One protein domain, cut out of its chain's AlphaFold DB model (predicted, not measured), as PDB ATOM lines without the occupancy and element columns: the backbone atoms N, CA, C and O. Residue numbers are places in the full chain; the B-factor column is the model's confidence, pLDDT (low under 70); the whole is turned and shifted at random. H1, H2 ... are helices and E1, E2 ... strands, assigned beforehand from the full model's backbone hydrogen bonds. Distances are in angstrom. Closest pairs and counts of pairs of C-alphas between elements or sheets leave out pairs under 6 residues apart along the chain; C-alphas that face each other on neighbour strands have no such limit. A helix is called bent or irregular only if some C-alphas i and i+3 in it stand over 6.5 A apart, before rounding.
ATOM      1  N   PRO A  11     158.264 124.372  72.878       64.81
ATOM      2  CA  PRO A  11     157.193 124.637  73.848       64.81
ATOM      3  C   PRO A  11     157.678 124.630  75.303       64.81
ATOM      4  O   PRO A  11     157.151 125.377  76.121       64.81
ATOM      5  N   LYS A  12     158.719 123.848  75.632       72.50
ATOM      6  CA  LYS A  12     159.285 123.824  76.992       72.50
ATOM      7  C   LYS A  12     159.953 125.143  77.370       72.50
ATOM      8  O   LYS A  12     159.754 125.612  78.484       72.50
ATOM      9  N   LEU A  13     160.718 125.747  76.459       79.44
ATOM     10  CA  LEU A  13     161.374 127.030  76.728       79.44
ATOM     11  C   LEU A  13     160.349 128.150  76.909       79.44
ATOM     12  O   LEU A  13     160.441 128.904  77.872       79.44
ATOM     13  N   VAL A  14     159.343 128.211  76.033       86.81
ATOM     14  CA  VAL A  14     158.261 129.204  76.125       86.81
ATOM     15  C   VAL A  14     157.506 129.067  77.448       86.81
ATOM     16  O   VAL A  14     157.271 130.065  78.121       86.81
ATOM     17  N   TYR A  15     157.196 127.838  77.868       87.44
ATOM     18  CA  TYR A  15     156.538 127.588  79.150       87.44
ATOM     19  C   TYR A  15     157.368 128.077  80.347       87.44
ATOM     20  O   TYR A  15     156.844 128.764  81.221       87.44
ATOM     21  N   VAL A  16     158.672 127.778  80.373       90.12
ATOM     22  CA  VAL A  16     159.573 128.228  81.448       90.12
ATOM     23  C   VAL A  16     159.672 129.757  81.486       90.12
ATOM     24  O   VAL A  16     159.615 130.338  82.566       90.12
ATOM     25  N   LEU A  17     159.756 130.415  80.326       91.94
ATOM     26  CA  LEU A  17     159.757 131.878  80.217       91.94
ATOM     27  C   LEU A  17     158.460 132.499  80.753       91.94
ATOM     28  O   LEU A  17     158.520 133.440  81.538       91.94
ATOM     29  N   ILE A  18     157.297 131.959  80.382       93.06
ATOM     30  CA  ILE A  18     155.999 132.447  80.874       93.06
ATOM     31  C   ILE A  18     155.897 132.273  82.392       93.06
ATOM     32  O   ILE A  18     155.466 133.193  83.091       93.06
ATOM     33  N   LEU A  19     156.319 131.117  82.910       93.31
ATOM     34  CA  LEU A  19     156.302 130.842  84.344       93.31
ATOM     35  C   LEU A  19     157.211 131.816  85.098       93.31
ATOM     36  O   LEU A  19     156.792 132.395  86.097       93.31
ATOM     37  N   PHE A  20     158.421 132.043  84.586       93.50
ATOM     38  CA  PHE A  20     159.354 133.020  85.133       93.50
ATOM     39  C   PHE A  20     158.699 134.405  85.178       93.50
ATOM     40  O   PHE A  20     158.525 134.957  86.260       93.50
ATOM     41  N   LEU A  21     158.218 134.922  84.044       94.62
ATOM     42  CA  LEU A  21     157.564 136.234  83.973       94.62
ATOM     43  C   LEU A  21     156.367 136.360  84.929       94.62
ATOM     44  O   LEU A  21     156.205 137.400  85.563       94.62
ATOM     45  N   SER A  22     155.574 135.300  85.089       94.38
ATOM     46  CA  SER A  22     154.434 135.271  86.017       94.38
ATOM     47  C   SER A  22     154.864 135.414  87.481       94.38
ATOM     48  O   SER A  22     154.217 136.126  88.251       94.38
ATOM     49  N   ILE A  23     155.980 134.787  87.868       94.12
ATOM     50  CA  ILE A  23     156.550 134.905  89.218       94.12
ATOM     51  C   ILE A  23     157.070 136.328  89.453       94.12
ATOM     52  O   ILE A  23     156.746 136.929  90.478       94.12
ATOM     53  N   PHE A  24     157.814 136.898  88.497       91.62
ATOM     54  CA  PHE A  24     158.297 138.281  88.607       91.62
ATOM     55  C   PHE A  24     157.146 139.274  88.700       91.62
ATOM     56  O   PHE A  24     157.156 140.145  89.568       91.62
ATOM     57  N   LEU A  25     156.124 139.115  87.857       91.06
ATOM     58  CA  LEU A  25     154.938 139.960  87.893       91.06
ATOM     59  C   LEU A  25     154.244 139.874  89.257       91.06
ATOM     60  O   LEU A  25     153.941 140.903  89.854       91.06
ATOM     61  N   SER A  26     154.067 138.664  89.793       87.56
ATOM     62  CA  SER A  26     153.465 138.453  91.116       87.56
ATOM     63  C   SER A  26     154.274 139.122  92.230       87.56
ATOM     64  O   SER A  26     153.703 139.759  93.118       87.56
ATOM     65  N   MET A  27     155.605 139.037  92.167       85.38
ATOM     66  CA  MET A  27     156.496 139.686  93.130       85.38
ATOM     67  C   MET A  27     156.399 141.217  93.051       85.38
ATOM     68  O   MET A  27     156.346 141.881  94.088       85.38
ATOM     69  N   ILE A  28     156.328 141.788  91.846       85.69
ATOM     70  CA  ILE A  28     156.175 143.236  91.633       85.69
ATOM     71  C   ILE A  28     154.808 143.715  92.137       85.69
ATOM     72  O   ILE A  28     154.735 144.704  92.868       85.69
ATOM     73  N   VAL A  29     153.723 143.010  91.803       82.12
ATOM     74  CA  VAL A  29     152.361 143.343  92.259       82.12
ATOM     75  C   VAL A  29     152.259 143.272  93.784       82.12
ATOM     76  O   VAL A  29     151.705 144.175  94.409       82.12
ATOM     77  N   SER A  30     152.849 142.251  94.406       77.69
ATOM     78  CA  SER A  30     152.821 142.100  95.865       77.69
ATOM     79  C   SER A  30     153.607 143.214  96.565       77.69
ATOM     80  O   SER A  30     153.109 143.823  97.511       77.69
ATOM     81  N   ASN A  31     154.804 143.548  96.066       71.62
ATOM     82  CA  ASN A  31     155.623 144.626  96.635       71.62
ATOM     83  C   ASN A  31     155.030 146.022  96.404       71.62
ATOM     84  O   ASN A  31     155.096 146.870  97.291       71.62
ATOM     85  N   SER A  32     154.437 146.276  95.237       67.44
ATOM     86  CA  SER A  32     153.779 147.558  94.947       67.44
ATOM     87  C   SER A  32     152.508 147.747  95.775       67.44
ATOM     88  O   SER A  32     152.290 148.837  96.298       67.44
ATOM     89  N   SER A  33     151.720 146.687  95.980       63.94
ATOM     90  CA  SER A  33     150.550 146.712  96.871       63.94
ATOM     91  C   SER A  33     150.958 146.985  98.318       63.94
ATOM     92  O   SER A  33     150.332 147.794  99.005       63.94
ATOM     93  N   PHE A  34     152.051 146.365  98.771       62.44
ATOM     94  CA  PHE A  34     152.628 146.647 100.080       62.44
ATOM     95  C   PHE A  34     153.052 148.115 100.173       62.44
ATOM     96  O   PHE A  34     152.557 148.832 101.030       62.44
ATOM     97  N   LEU A  35     153.860 148.623  99.242       60.59
ATOM     98  CA  LEU A  35     154.344 150.004  99.281       60.59
ATOM     99  C   LEU A  35     153.214 151.049  99.178       60.59
ATOM    100  O   LEU A  35     153.218 152.031  99.920       60.59
ATOM    101  N   GLY A  36     152.212 150.824  98.325       59.88
ATOM    102  CA  GLY A  36     151.044 151.705  98.194       59.88
ATOM    103  C   GLY A  36     150.231 151.812  99.486       59.88
ATOM    104  O   GLY A  36     149.665 152.860  99.786       59.88
ATOM    105  N   THR A  37     150.252 150.761 100.304       58.62
ATOM    106  CA  THR A  37     149.594 150.756 101.610       58.62
ATOM    107  C   THR A  37     150.323 151.647 102.630       58.62
ATOM    108  O   THR A  37     149.686 152.316 103.444       58.62
ATOM    109  N   PHE A  38     151.653 151.729 102.550       58.03
ATOM    110  CA  PHE A  38     152.495 152.539 103.444       58.03
ATOM    111  C   PHE A  38     152.522 154.019 103.036       58.03
ATOM    112  O   PHE A  38     152.602 154.903 103.886       58.03
ATOM    113  N   ILE A  39     152.419 154.296 101.732       61.53
ATOM    114  CA  ILE A  39     152.380 155.659 101.174       61.53
ATOM    115  C   ILE A  39     150.962 156.259 101.240       61.53
ATOM    116  O   ILE A  39     150.757 157.418 100.881       61.53
ATOM    117  N   SER A  40     149.965 155.510 101.723       66.44
ATOM    118  CA  SER A  40     148.623 156.057 101.914       66.44
ATOM    119  C   SER A  40     148.667 157.298 102.815       66.44
ATOM    120  O   SER A  40     149.307 157.315 103.873       66.44
ATOM    121  N   SER A  41     148.023 158.375 102.352       73.31
ATOM    122  CA  SER A  41     147.918 159.597 103.139       73.31
ATOM    123  C   SER A  41     147.017 159.330 104.339       73.31
ATOM    124  O   SER A  41     145.875 158.903 104.175       73.31
ATOM    125  N   CYS A  42     147.523 159.577 105.542       81.62
ATOM    126  CA  CYS A  42     146.791 159.367 106.785       81.62
ATOM    127  C   CYS A  42     146.649 160.677 107.565       81.62
ATOM    128  O   CYS A  42     147.505 161.562 107.494       81.62
ATOM    129  N   LYS A  43     145.575 160.805 108.352       81.94
ATOM    130  CA  LYS A  43     145.387 161.933 109.282       81.94
ATOM    131  C   LYS A  43     145.335 161.467 110.735       81.94
ATOM    132  O   LYS A  43     145.720 162.206 111.639       81.94
ATOM    133  N   ARG A  44     144.856 160.247 110.968       79.56
ATOM    134  CA  ARG A  44     144.765 159.574 112.265       79.56
ATOM    135  C   ARG A  44     145.335 158.166 112.148       79.56
ATOM    136  O   ARG A  44     145.261 157.549 111.093       79.56
ATOM    137  N   ASP A  45     145.811 157.613 113.260       78.44
ATOM    138  CA  ASP A  45     146.339 156.238 113.301       78.44
ATOM    139  C   ASP A  45     145.312 155.183 112.857       78.44
ATOM    140  O   ASP A  45     145.677 154.125 112.360       78.44
ATOM    141  N   LYS A  46     144.013 155.481 112.999       77.81
ATOM    142  CA  LYS A  46     142.914 154.614 112.544       77.81
ATOM    143  C   LYS A  46     142.790 154.527 111.021       77.81
ATOM    144  O   LYS A  46     142.162 153.592 110.540       77.81
ATOM    145  N   ASP A  47     143.346 155.498 110.299       76.56
ATOM    146  CA  ASP A  47     143.332 155.517 108.835       76.56
ATOM    147  C   ASP A  47     144.396 154.559 108.267       76.56
ATOM    148  O   ASP A  47     144.343 154.199 107.095       76.56
ATOM    149  N   CYS A  48     145.348 154.120 109.101       79.75
ATOM    150  CA  CYS A  48     146.373 153.170 108.706       79.75
ATOM    151  C   CYS A  48     145.876 151.722 108.831       79.75
ATOM    152  O   CYS A  48     145.308 151.333 109.860       79.75
ATOM    153  N   PRO A  49     146.112 150.884 107.812       74.81
ATOM    154  CA  PRO A  49     145.693 149.495 107.841       74.81
ATOM    155  C   PRO A  49     146.563 148.681 108.793       74.81
ATOM    156  O   PRO A  49     147.771 148.875 108.908       74.81
ATOM    157  N   LYS A  50     145.932 147.717 109.460       73.88
ATOM    158  CA  LYS A  50     146.610 146.741 110.313       73.88
ATOM    159  C   LYS A  50     147.027 145.549 109.463       73.88
ATOM    160  O   LYS A  50     146.255 144.608 109.294       73.88
ATOM    161  N   LEU A  51     148.230 145.597 108.900       71.38
ATOM    162  CA  LEU A  51     148.794 144.468 108.161       71.38
ATOM    163  C   LEU A  51     149.568 143.547 109.113       71.38
ATOM    164  O   LEU A  51     150.421 144.003 109.870       71.38
ATOM    165  N   TYR A  52     149.269 142.245 109.067       67.12
ATOM    166  CA  TYR A  52     150.015 141.176 109.757       67.12
ATOM    167  C   TYR A  52     150.228 141.378 111.271       67.12
ATOM    168  O   TYR A  52     151.251 140.980 111.821       67.12
ATOM    169  N   GLY A  53     149.276 142.012 111.963       68.69
ATOM    170  CA  GLY A  53     149.377 142.271 113.405       68.69
ATOM    171  C   GLY A  53     150.306 143.431 113.787       68.69
ATOM    172  O   GLY A  53     150.389 143.773 114.966       68.69
ATOM    173  N   ALA A  54     150.948 144.088 112.817       69.81
ATOM    174  CA  ALA A  54     151.683 145.323 113.049       69.81
ATOM    175  C   ALA A  54     150.713 146.517 113.085       69.81
ATOM    176  O   ALA A  54     149.911 146.737 112.173       69.81
ATOM    177  N   ASN A  55     150.787 147.305 114.159       71.69
ATOM    178  CA  ASN A  55     150.021 148.542 114.293       71.69
ATOM    179  C   ASN A  55     150.780 149.686 113.613       71.69
ATOM    180  O   ASN A  55     151.635 150.322 114.233       71.69
ATOM    181  N   PHE A  56     150.456 149.937 112.346       79.81
ATOM    182  CA  PHE A  56     150.947 151.095 111.608       79.81
ATOM    183  C   PHE A  56     150.420 152.385 112.238       79.81
ATOM    184  O   PHE A  56     149.245 152.479 112.593       79.81
ATOM    185  N   ARG A  57     151.300 153.372 112.408       82.81
ATOM    186  CA  ARG A  57     150.962 154.680 112.981       82.81
ATOM    187  C   ARG A  57     151.076 155.756 111.922       82.81
ATOM    188  O   ARG A  57     151.931 155.681 111.044       82.81
ATOM    189  N   CYS A  58     150.254 156.786 112.044       84.44
ATOM    190  CA  CYS A  58     150.305 157.922 111.153       84.44
ATOM    191  C   CYS A  58     151.400 158.894 111.603       84.44
ATOM    192  O   CYS A  58     151.323 159.503 112.674       84.44
ATOM    193  N   ARG A  59     152.446 159.061 110.792       84.50
ATOM    194  CA  ARG A  59     153.536 160.012 111.041       84.50
ATOM    195  C   ARG A  59     153.723 160.890 109.817       84.50
ATOM    196  O   ARG A  59     153.930 160.390 108.725       84.50
ATOM    197  N   LYS A  60     153.664 162.214 110.004       81.75
ATOM    198  CA  LYS A  60     153.834 163.205 108.922       81.75
ATOM    199  C   LYS A  60     152.923 162.953 107.706       81.75
ATOM    200  O   LYS A  60     153.297 163.242 106.578       81.75
ATOM    201  N   GLY A  61     151.724 162.428 107.955       81.25
ATOM    202  CA  GLY A  61     150.750 162.151 106.908       81.25
ATOM    203  C   GLY A  61     150.950 160.832 106.163       81.25
ATOM    204  O   GLY A  61     150.237 160.618 105.192       81.25
ATOM    205  N   THR A  62     151.865 159.956 106.593       83.25
ATOM    206  CA  THR A  62     152.058 158.610 106.026       83.25
ATOM    207  C   THR A  62     152.009 157.518 107.094       83.25
ATOM    208  O   THR A  62     152.293 157.754 108.273       83.25
ATOM    209  N   CYS A  63     151.626 156.308 106.686       82.19
ATOM    210  CA  CYS A  63     151.549 155.153 107.572       82.19
ATOM    211  C   CYS A  63     152.921 154.487 107.709       82.19
ATOM    212  O   CYS A  63     153.443 153.903 106.762       82.19
ATOM    213  N   VAL A  64     153.502 154.553 108.906       80.88
ATOM    214  CA  VAL A  64     154.816 153.969 109.210       80.88
ATOM    215  C   VAL A  64     154.685 152.758 110.138       80.88
ATOM    216  O   VAL A  64     153.776 152.731 110.978       80.88
ATOM    217  N   PRO A  65     155.561 151.744 110.005       73.50
ATOM    218  CA  PRO A  65     155.564 150.592 110.900       73.50
ATOM    219  C   PRO A  65     155.868 151.004 112.350       73.50
ATOM    220  O   PRO A  65     156.507 152.037 112.579       73.50
TER     221      PRO A  65
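AT A GLANCE: This is residues 11 to 65 of the 67 residues of the protein "Putative Late nodulin" of Medicago truncatula (UniProt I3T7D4). One long straight helix, H1, sticks out like a handle from a small head, in which a long loop, residues 39 to 56, leads into a short hairpin of two strands, E1 and E2. Residues 11 to 33 of H1 stand free and make most of the length, while the body without them, 32 residues, is a small head spanning 22 by 17 by 12 A. The printed part has 55 residues, with one named helix and two named strands in the order H1, E1, E2; the sheet has the order E1 - E2 and is antiparallel, and the class is mostly helix. The whole is extended, with a radius of gyration of the C-alphas of 16.8 A, and the C-alphas span 53 by 20 by 12 A.

HOW THE PARTS SIT: H1, residues 11 to 38, comes first, and every O i to N i+4 pair inside it is within hydrogen-bond range. Its residues 11 to 33 stand free, with no C-alpha 8 or more apart along the chain within 10 A. E1, residues 57 to 59, and E2, residues 62 to 64, form a hairpin of antiparallel neighbour strands, with 127 degrees between their N-to-C directions. The C-alphas of Cys 58 and Cys 63 face each other at 4.7 A. N 57 and O 64 are within hydrogen-bond range at 2.9 A, and N 59 and O 62 at 2.8 A. H1 has 4 pairs of C-alphas within 8 A of E2; the closest C-alphas of the two are those of Phe 38 and Cys 63, 5.0 A apart. Within 10 A, residues 37 to 38 of H1 make 6 pairs of C-alphas with E2 and 2 with E1. The centres of H1 and E2 are 26.0 A from each other.

IN THESE COORDINATES: H1 begins at C-alpha 11, at (157.193, 124.637, 73.848), and ends at C-alpha 38, at (152.495, 152.539, 103.444), a length of 40.9 A; it is not bent. E1, Arg 57 to Arg 59, and E2, Thr 62 to Val 64, have three residues each. C-alpha 64, where E2 ends, is at (154.816, 153.969, 109.210).

THE WHOLE: The two C-alphas farthest apart are those of Pro 11 and Arg 44, at 53.4 A, and the outline is a rod. The printed part has no cut. The link from H1 to E1 is long, with 18 residues, and the link from E1 to E2 is tight, with 2. The mean pLDDT of the printed part is 78.3; it is under 70 at residue 11, residues 32 to 40 and residues 52 to 54.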